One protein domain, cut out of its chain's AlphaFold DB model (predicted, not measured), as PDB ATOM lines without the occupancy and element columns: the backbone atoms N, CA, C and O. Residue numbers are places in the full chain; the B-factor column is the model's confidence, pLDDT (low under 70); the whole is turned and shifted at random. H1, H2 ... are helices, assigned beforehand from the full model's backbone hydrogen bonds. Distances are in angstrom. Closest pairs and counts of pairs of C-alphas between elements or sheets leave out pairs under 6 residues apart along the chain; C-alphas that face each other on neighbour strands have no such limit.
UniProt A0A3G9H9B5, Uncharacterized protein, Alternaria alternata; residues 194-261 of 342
ATOM      1  N   ASP A 194      29.787  -6.971 155.768       65.81
ATOM      2  CA  ASP A 194      28.948  -6.408 156.829       65.81
ATOM      3  C   ASP A 194      27.617  -7.169 156.919       65.81
ATOM      4  O   ASP A 194      27.119  -7.684 155.919       65.81
ATOM      5  N   ASN A 195      27.030  -7.241 158.120       63.22
ATOM      6  CA  ASN A 195      25.776  -7.967 158.350       63.22
ATOM      7  C   ASN A 195      24.728  -7.617 157.273       63.22
ATOM      8  O   ASN A 195      24.407  -6.434 157.130       63.22
ATOM      9  N   PRO A 196      24.186  -8.611 156.540       63.09
ATOM     10  CA  PRO A 196      23.242  -8.342 155.463       63.09
ATOM     11  C   PRO A 196      21.995  -7.636 156.009       63.09
ATOM     12  O   PRO A 196      21.477  -8.014 157.065       63.09
ATOM     13  N   GLU A 197      21.533  -6.602 155.298       58.75
ATOM     14  CA  GLU A 197      20.292  -5.892 155.625       58.75
ATOM     15  C   GLU A 197      19.098  -6.856 155.536       58.75
ATOM     16  O   GLU A 197      18.968  -7.627 154.584       58.75
ATOM     17  N   GLU A 198      18.231  -6.835 156.548       62.34
ATOM     18  CA  GLU A 198      17.064  -7.714 156.607       62.34
ATOM     19  C   GLU A 198      15.885  -7.099 155.847       62.34
ATOM     20  O   GLU A 198      15.405  -6.016 156.188       62.34
ATOM     21  N   GLU A 199      15.375  -7.811 154.841       64.50
ATOM     22  CA  GLU A 199      14.096  -7.465 154.221       64.50
ATOM     23  C   GLU A 199      12.929  -7.875 155.136       64.50
ATOM     24  O   GLU A 199      12.815  -9.024 155.578       64.50
ATOM     25  N   GLU A 200      12.020  -6.934 155.409       62.91
ATOM     26  CA  GLU A 200      10.817  -7.202 156.198       62.91
ATOM     27  C   GLU A 200       9.840  -8.107 155.427       62.91
ATOM     28  O   GLU A 200       9.046  -7.664 154.596       62.91
ATOM     29  N   LEU A 201       9.873  -9.406 155.731       69.50
ATOM     30  CA  LEU A 201       8.930 -10.384 155.185       69.50
ATOM     31  C   LEU A 201       7.599 -10.427 155.972       69.50
ATOM     32  O   LEU A 201       7.576 -10.203 157.183       69.50
ATOM     33  N   PRO A 202       6.473 -10.815 155.341       72.19
ATOM     34  CA  PRO A 202       5.226 -11.131 156.044       72.19
ATOM     35  C   PRO A 202       5.403 -12.269 157.070       72.19
ATOM     36  O   PRO A 202       6.142 -13.216 156.817       72.19
ATOM     37  N   ARG A 203       4.666 -12.261 158.197       66.19
ATOM     38  CA  ARG A 203       4.830 -13.224 159.324       66.19
ATOM     39  C   ARG A 203       4.914 -14.707 158.941       66.19
ATOM     40  O   ARG A 203       5.625 -15.462 159.596       66.19
ATOM     41  N   ILE A 204       4.144 -15.151 157.946       69.69
ATOM     42  CA  ILE A 204       4.163 -16.555 157.499       69.69
ATOM     43  C   ILE A 204       5.448 -16.838 156.719       69.69
ATOM     44  O   ILE A 204       6.118 -17.830 156.992       69.69
ATOM     45  N   ALA A 205       5.826 -15.934 155.814       71.31
ATOM     46  CA  ALA A 205       7.070 -16.024 155.061       71.31
ATOM     47  C   ALA A 205       8.297 -15.935 155.980       71.31
ATOM     48  O   ALA A 205       9.259 -16.656 155.747       71.31
ATOM     49  N   GLN A 206       8.232 -15.162 157.072       70.06
ATOM     50  CA  GLN A 206       9.299 -15.116 158.072       70.06
ATOM     51  C   GLN A 206       9.597 -16.510 158.647       70.06
ATOM     52  O   GLN A 206      10.738 -16.946 158.641       70.06
ATOM     53  N   ARG A 207       8.578 -17.292 159.037       70.00
ATOM     54  CA  ARG A 207       8.807 -18.627 159.632       70.00
ATOM     55  C   ARG A 207       9.604 -19.586 158.744       70.00
ATOM     56  O   ARG A 207      10.299 -20.460 159.261       70.00
ATOM     57  N   PHE A 208       9.457 -19.470 157.428       73.69
ATOM     58  CA  PHE A 208      10.100 -20.372 156.478       73.69
ATOM     59  C   PHE A 208      11.390 -19.789 155.906       73.69
ATOM     60  O   PHE A 208      12.384 -20.508 155.851       73.69
ATOM     61  N   TYR A 209      11.374 -18.511 155.523       75.25
ATOM     62  CA  TYR A 209      12.390 -17.884 154.680       75.25
ATOM     63  C   TYR A 209      13.182 -16.760 155.357       75.25
ATOM     64  O   TYR A 209      14.157 -16.309 154.764       75.25
ATOM     65  N   SER A 210      12.809 -16.285 156.557       70.56
ATOM     66  CA  SER A 210      13.664 -15.306 157.243       70.56
ATOM     67  C   SER A 210      14.956 -15.951 157.733       70.56
ATOM     68  O   SER A 210      15.065 -17.176 157.846       70.56
ATOM     69  N   ARG A 211      15.903 -15.099 158.135       67.88
ATOM     70  CA  ARG A 211      16.989 -15.474 159.045       67.88
ATOM     71  C   ARG A 211      16.380 -16.224 160.237       67.88
ATOM     72  O   ARG A 211      15.373 -15.771 160.788       67.88
ATOM     73  N   HIS A 212      16.917 -17.399 160.570       71.25
ATOM     74  CA  HIS A 212      16.371 -18.331 161.578       71.25
ATOM     75  C   HIS A 212      15.075 -19.084 161.199       71.25
ATOM     76  O   HIS A 212      14.515 -19.801 162.031       71.25
ATOM     77  N   GLY A 213      14.596 -18.964 159.960       75.44
ATOM     78  CA  GLY A 213      13.472 -19.741 159.438       75.44
ATOM     79  C   GLY A 213      13.824 -21.210 159.177       75.44
ATOM     80  O   GLY A 213      14.983 -21.627 159.213       75.44
ATOM     81  N   LEU A 214      12.809 -22.028 158.885       79.19
ATOM     82  CA  LEU A 214      12.985 -23.472 158.688       79.19
ATOM     83  C   LEU A 214      13.954 -23.815 157.539       79.19
ATOM     84  O   LEU A 214      14.740 -24.754 157.666       79.19
ATOM     85  N   VAL A 215      13.920 -23.055 156.440       82.06
ATOM     86  CA  VAL A 215      14.813 -23.262 155.288       82.06
ATOM     87  C   VAL A 215      16.260 -22.937 155.664       82.06
ATOM     88  O   VAL A 215      17.148 -23.739 155.387       82.06
ATOM     89  N   ASP A 216      16.488 -21.826 156.367       79.56
ATOM     90  CA  ASP A 216      17.813 -21.414 156.845       79.56
ATOM     91  C   ASP A 216      18.423 -22.460 157.798       79.56
ATOM     92  O   ASP A 216      19.570 -22.874 157.631       79.56
ATOM     93  N   ILE A 217      17.624 -23.004 158.726       81.81
ATOM     94  CA  ILE A 217      18.047 -24.093 159.625       81.81
ATOM     95  C   ILE A 217      18.508 -25.325 158.833       81.81
ATOM     96  O   ILE A 217      19.530 -25.933 159.167       81.81
ATOM     97  N   ILE A 218      17.748 -25.725 157.808       84.88
ATOM     98  CA  ILE A 218      18.086 -26.888 156.981       84.88
ATOM     99  C   ILE A 218      19.381 -26.620 156.209       84.88
ATOM    100  O   ILE A 218      20.296 -27.438 156.296       84.88
ATOM    101  N   LEU A 219      19.484 -25.475 155.528       85.75
ATOM    102  CA  LEU A 219      20.651 -25.113 154.717       85.75
ATOM    103  C   LEU A 219      21.926 -24.985 155.560       85.75
ATOM    104  O   LEU A 219      22.983 -25.496 155.187       85.75
ATOM    105  N   ARG A 220      21.826 -24.396 156.753       86.12
ATOM    106  CA  ARG A 220      22.941 -24.298 157.700       86.12
ATOM    107  C   ARG A 220      23.395 -25.678 158.180       86.12
ATOM    108  O   ARG A 220      24.593 -25.965 158.211       86.12
ATOM    109  N   ARG A 221      22.461 -26.580 158.502       87.00
ATOM    110  CA  ARG A 221      22.789 -27.971 158.875       87.00
ATOM    111  C   ARG A 221      23.437 -28.736 157.723       87.00
ATOM    112  O   ARG A 221      24.409 -29.454 157.960       87.00
ATOM    113  N   THR A 222      22.936 -28.595 156.495       88.69
ATOM    114  CA  THR A 222      23.534 -29.247 155.320       88.69
ATOM    115  C   THR A 222      24.925 -28.699 155.025       88.69
ATOM    116  O   THR A 222      25.820 -29.487 154.723       88.69
ATOM    117  N   TYR A 223      25.137 -27.391 155.203       90.56
ATOM    118  CA  TYR A 223      26.448 -26.757 155.089       90.56
ATOM    119  C   TYR A 223      27.461 -27.343 156.074       90.56
ATOM    120  O   TYR A 223      28.481 -27.874 155.643       90.56
ATOM    121  N   PHE A 224      27.172 -27.323 157.380       89.44
ATOM    122  CA  PHE A 224      28.118 -27.820 158.389       89.44
ATOM    123  C   PHE A 224      28.368 -29.325 158.283       89.44
ATOM    124  O   PHE A 224      29.502 -29.767 158.449       89.44
ATOM    125  N   LYS A 225      27.344 -30.118 157.943       90.19
ATOM    126  CA  LYS A 225      27.517 -31.553 157.680       90.19
ATOM    127  C   LYS A 225      28.429 -31.795 156.475       90.19
ATOM    128  O   LYS A 225      29.289 -32.672 156.521       90.19
ATOM    129  N   GLY A 226      28.241 -31.041 155.394       89.88
ATOM    130  CA  GLY A 226      29.094 -31.140 154.213       89.88
ATOM    131  C   GLY A 226      30.514 -30.631 154.466       89.88
ATOM    132  O   GLY A 226      31.463 -31.239 153.981       89.88
ATOM    133  N   LEU A 227      30.680 -29.594 155.292       89.88
ATOM    134  CA  LEU A 227      31.987 -29.099 155.726       89.88
ATOM    135  C   LEU A 227      32.739 -30.148 156.550       89.88
ATOM    136  O   LEU A 227      33.900 -30.424 156.270       89.88
ATOM    137  N   GLU A 228      32.073 -30.799 157.502       90.94
ATOM    138  CA  GLU A 228      32.671 -31.889 158.278       90.94
ATOM    139  C   GLU A 228      33.096 -33.056 157.371       90.94
ATOM    140  O   GLU A 228      34.194 -33.601 157.520       90.94
ATOM    141  N   LYS A 229      32.256 -33.419 156.389       90.38
ATOM    142  CA  LYS A 229      32.604 -34.415 155.364       90.38
ATOM    143  C   LYS A 229      33.791 -33.965 154.510       90.38
ATOM    144  O   LYS A 229      34.621 -34.800 154.151       90.38
ATOM    145  N   LEU A 230      33.894 -32.671 154.202       89.94
ATOM    146  CA  LEU A 230      35.013 -32.102 153.458       89.94
ATOM    147  C   LEU A 230      36.308 -32.189 154.255       89.94
ATOM    148  O   LEU A 230      37.273 -32.725 153.726       89.94
ATOM    149  N   GLU A 231      36.311 -31.750 155.512       88.62
ATOM    150  CA  GLU A 231      37.468 -31.798 156.416       88.62
ATOM    151  C   GLU A 231      37.970 -33.223 156.659       88.62
ATOM    152  O   GLU A 231      39.176 -33.463 156.696       88.62
ATOM    153  N   LYS A 232      37.053 -34.187 156.783       89.62
ATOM    154  CA  LYS A 232      37.389 -35.602 156.984       89.62
ATOM    155  C   LYS A 232      37.643 -36.364 155.682       89.62
ATOM    156  O   LYS A 232      37.995 -37.541 155.747       89.62
ATOM    157  N   ASN A 233      37.453 -35.726 154.522       86.19
ATOM    158  CA  ASN A 233      37.421 -36.364 153.202       86.19
ATOM    159  C   ASN A 233      36.548 -37.642 153.192       86.19
ATOM    160  O   ASN A 233      36.960 -38.691 152.705       86.19
ATOM    161  N   SER A 234      35.355 -37.563 153.788       89.81
ATOM    162  CA  SER A 234      34.483 -38.710 154.084       89.81
ATOM    163  C   SER A 234      33.133 -38.638 153.360       89.81
ATOM    164  O   SER A 234      32.090 -38.940 153.944       89.81
ATOM    165  N   PHE A 235      33.129 -38.161 152.116       88.81
ATOM    166  CA  PHE A 235      31.937 -38.206 151.265       88.81
ATOM    167  C   PHE A 235      31.642 -39.637 150.819       88.81
ATOM    168  O   PHE A 235      32.562 -40.419 150.584       88.81
ATOM    169  N   ASP A 236      30.359 -39.959 150.665       85.19
ATOM    170  CA  ASP A 236      29.918 -41.312 150.314       85.19
ATOM    171  C   ASP A 236      30.163 -41.604 148.823       85.19
ATOM    172  O   ASP A 236      30.333 -42.754 148.414       85.19
ATOM    173  N   SER A 237      30.220 -40.556 147.994       86.81
ATOM    174  CA  SER A 237      30.554 -40.657 146.573       86.81
ATOM    175  C   SER A 237      31.251 -39.403 146.037       86.81
ATOM    176  O   SER A 237      31.155 -38.309 146.603       86.81
ATOM    177  N   LYS A 238      31.928 -39.552 144.889       85.12
ATOM    178  CA  LYS A 238      32.507 -38.421 144.145       85.12
ATOM    179  C   LYS A 238      31.427 -37.438 143.681       85.12
ATOM    180  O   LYS A 238      31.665 -36.236 143.699       85.12
ATOM    181  N   GLU A 239      30.255 -37.945 143.308       88.38
ATOM    182  CA  GLU A 239      29.104 -37.140 142.887       88.38
ATOM    183  C   GLU A 239      28.556 -36.301 144.046       88.38
ATOM    184  O   GLU A 239      28.324 -35.108 143.874       88.38
ATOM    185  N   GLU A 240      28.439 -36.879 145.248       87.62
ATOM    186  CA  GLU A 240      28.016 -36.144 146.448       87.62
ATOM    187  C   GLU A 240      28.995 -35.007 146.773       87.62
ATOM    188  O   GLU A 240      28.580 -33.871 147.011       87.62
ATOM    189  N   LYS A 241      30.304 -35.294 146.729       88.38
ATOM    190  CA  LYS A 241      31.345 -34.281 146.938       88.38
ATOM    191  C   LYS A 241      31.243 -33.155 145.910       88.38
ATOM    192  O   LYS A 241      31.280 -31.986 146.288       88.38
ATOM    193  N   GLN A 242      31.092 -33.494 144.629       88.38
ATOM    194  CA  GLN A 242      30.953 -32.515 143.550       88.38
ATOM    195  C   GLN A 242      29.687 -31.671 143.698       88.38
ATOM    196  O   GLN A 242      29.757 -30.462 143.516       88.38
ATOM    197  N   ALA A 243      28.556 -32.271 144.074       88.12
ATOM    198  CA  ALA A 243      27.308 -31.552 144.306       88.12
ATOM    199  C   ALA A 243      27.434 -30.559 145.471       88.12
ATOM    200  O   ALA A 243      27.044 -29.400 145.341       88.12
ATOM    201  N   PHE A 244      28.041 -30.980 146.587       90.31
ATOM    202  CA  PHE A 244      28.308 -30.088 147.716       90.31
ATOM    203  C   PHE A 244      29.250 -28.943 147.325       90.31
ATOM    204  O   PHE A 244      28.976 -27.786 147.629       90.31
ATOM    205  N   GLN A 245      30.341 -29.248 146.619       87.31
ATOM    206  CA  GLN A 245      31.291 -28.238 146.156       87.31
ATOM    207  C   GLN A 245      30.671 -27.268 145.153       87.31
ATOM    208  O   GLN A 245      30.934 -26.075 145.253       87.31
ATOM    209  N   ALA A 246      29.841 -27.752 144.228       88.94
ATOM    210  CA  ALA A 246      29.114 -26.921 143.276       88.94
ATOM    211  C   ALA A 246      28.172 -25.962 144.009       88.94
ATOM    212  O   ALA A 246      28.263 -24.752 143.811       88.94
ATOM    213  N   TRP A 247      27.376 -26.475 144.949       89.94
ATOM    214  CA  TRP A 247      26.507 -25.646 145.779       89.94
ATOM    215  C   TRP A 247      27.294 -24.578 146.550       89.94
ATOM    216  O   TRP A 247      27.002 -23.391 146.439       89.94
ATOM    217  N   VAL A 248      28.363 -24.966 147.255       87.19
ATOM    218  CA  VAL A 248      29.230 -24.010 147.962       87.19
ATOM    219  C   VAL A 248      29.878 -23.021 146.994       87.19
ATOM    220  O   VAL A 248      30.087 -21.866 147.360       87.19
ATOM    221  N   SER A 249      30.204 -23.436 145.766       84.31
ATOM    222  CA  SER A 249      30.800 -22.575 144.742       84.31
ATOM    223  C   SER A 249      29.839 -21.500 144.231       84.31
ATOM    224  O   SER A 249      30.292 -20.387 143.962       84.31
ATOM    225  N   GLU A 250      28.541 -21.788 144.204       88.56
ATOM    226  CA  GLU A 250      27.488 -20.866 143.769       88.56
ATOM    227  C   GLU A 250      27.075 -19.872 144.861       88.56
ATOM    228  O   GLU A 250      26.646 -18.767 144.531       88.56
ATOM    229  N   LEU A 251      27.271 -20.214 146.141       84.88
ATOM    230  CA  LEU A 251      26.973 -19.311 147.255       84.88
ATOM    231  C   LEU A 251      27.786 -18.014 147.168       84.88
ATOM    232  O   LEU A 251      29.027 -18.032 147.066       84.88
ATOM    233  N   LYS A 252      27.072 -16.890 147.284       85.44
ATOM    234  CA  LYS A 252      27.671 -15.563 147.440       85.44
ATOM    235  C   LYS A 252      28.311 -15.419 148.826       85.44
ATOM    236  O   LYS A 252      27.866 -16.065 149.776       85.44
ATOM    237  N   PRO A 253      29.319 -14.541 148.984       82.56
ATOM    238  CA  PRO A 253      29.909 -14.250 150.292       82.56
ATOM    239  C   PRO A 253      28.873 -13.819 151.343       82.56
ATOM    240  O   PRO A 253      28.942 -14.270 152.480       82.56
ATOM    241  N   GLU A 254      27.880 -13.022 150.940       80.56
ATOM    242  CA  GLU A 254      26.766 -12.563 151.785       80.56
ATOM    243  C   GLU A 254      25.912 -13.731 152.305       80.56
ATOM    244  O   GLU A 254      25.607 -13.812 153.490       80.56
ATOM    245  N   GLU A 255      25.567 -14.679 151.431       80.81
ATOM    246  CA  GLU A 255      24.766 -15.861 151.776       80.81
ATOM    247  C   GLU A 255      25.547 -16.813 152.689       80.81
ATOM    248  O   GLU A 255      25.009 -17.368 153.645       80.81
ATOM    249  N   LEU A 256      26.846 -16.970 152.427       83.19
ATOM    250  CA  LEU A 256      27.725 -17.783 153.258       83.19
ATOM    251  C   LEU A 256      27.900 -17.180 154.661       83.19
ATOM    252  O   LEU A 256      27.956 -17.927 155.640       83.19
ATOM    253  N   ALA A 257      27.947 -15.848 154.770       81.12
ATOM    254  CA  ALA A 257      28.052 -15.147 156.047       81.12
ATOM    255  C   ALA A 257      26.868 -15.470 156.975       81.12
ATOM    256  O   ALA A 257      27.073 -15.690 158.170       81.12
ATOM    257  N   ILE A 258      25.655 -15.619 156.423       78.12
ATOM    258  CA  ILE A 258      24.448 -16.013 157.174       78.12
ATOM    259  C   ILE A 258      24.643 -17.378 157.852       78.12
ATOM    260  O   ILE A 258      24.348 -17.549 159.038       78.12
ATOM    261  N   TYR A 259      25.202 -18.357 157.134       79.00
ATOM    262  CA  TYR A 259      25.448 -19.694 157.688       79.00
ATOM    263  C   TYR A 259      26.587 -19.722 158.710       79.00
ATOM    264  O   TYR A 259      26.615 -20.597 159.578       79.00
ATOM    265  N   MET A 260      27.527 -18.784 158.608       77.19
ATOM    266  CA  MET A 260      28.715 -18.695 159.457       77.19
ATOM    267  C   MET A 260      28.547 -17.806 160.691       77.19
ATOM    268  O   MET A 260      29.455 -17.755 161.525       77.19
ATOM    269  N   ASP A 261      27.406 -17.133 160.820       77.81
ATOM    270  CA  ASP A 261      27.095 -16.237 161.929       77.81
ATOM    271  C   ASP A 261      27.248 -16.944 163.288       77.81
ATOM    272  O   ASP A 261      26.599 -17.963 163.549       77.81
TER     273      ASP A 261
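What this domain is: This is residues 194 to 261 of the 342 residues of an uncharacterized protein of Alternaria alternata (UniProt A0A3G9H9B5). H1 and H2 lie nearly in one line, a long row broken by a tight turn; from the far end of H2 the chain folds back into H3 at a steep slant to H2, and the short H4 then packs crosswise on residues 216 to 223 of H2. Before H1, residues 194 to 202 make a stretch with no named element that leads out to the H1 end of the row. The printed part has 68 residues with four named helices, in the order H1, H2, H3, H4, and no named strand; its class is all helix. The whole is loose, with a radius of gyration of the C-alphas of 13.9 A, and elongated, spanning 40 by 25 by 17 A.

Where its parts are: Begin at Asp 194, whose C-alpha is at (28.948, -6.408, 156.829), and go along to C-alpha 203 at (4.830, -13.224, 159.324), where H1 starts; it holds residues 203 to 209 and is 10.0 A long from first to last C-alpha. H2, residues 214 to 231, is the longest helix at 26.0 A; find its last C-alpha at (37.468, -31.798, 156.416). H3 holds residues 238 to 250 and is 18.3 A long. H4 holds residues 253 to 260, is 10.3 A long, and ends with C-alpha 260 at (28.715, -18.695, 159.457).

How they stand to each other: Look first at Phe 208 and Leu 214, whose C-alphas, 4.8 A apart, are the closest of H1 and H2. These helices touch only at the corner by their link, H2 with residues 214 to 216 alone, and run the same way at a shallow tilt of 16 degrees. H2 and H3 are close but not clearly touching; their closest C-alphas, those of Gly 226 and Phe 244, are 6.6 A apart. They run opposite ways at a steep tilt of 58 degrees. H4 touches H2, about perpendicular at 87 degrees, and there you find the C-alphas of Arg 220 and Tyr 259 as the closest, 5.2 A apart. H3 and H4 are apart, but only just, at 8.3 A between their closest C-alphas, and H1 is apart from both H3 and H4. In H2 and H3 every O i to N i+4 pair is within hydrogen-bond range; in H4 it is 3 of 4, and in H1 1 of 3, beside 2 of 4 O i to N i+3 pairs.

The domain as a whole: The two C-alphas farthest apart are those of Pro 202 and Asn 233, at 41.0 A, while those of Asp 194 and Asp 261, the first and last printed, are 11.2 A apart. The printed part has no cut. The links from H1 to H2 and from H3 to H4 are tight, the link from H2 to H3 is short, and no link is long. The mean pLDDT of the printed part is 80.7, and the model's confidence is low, under 70, at residues 194 to 201, 203 to 204 and 211.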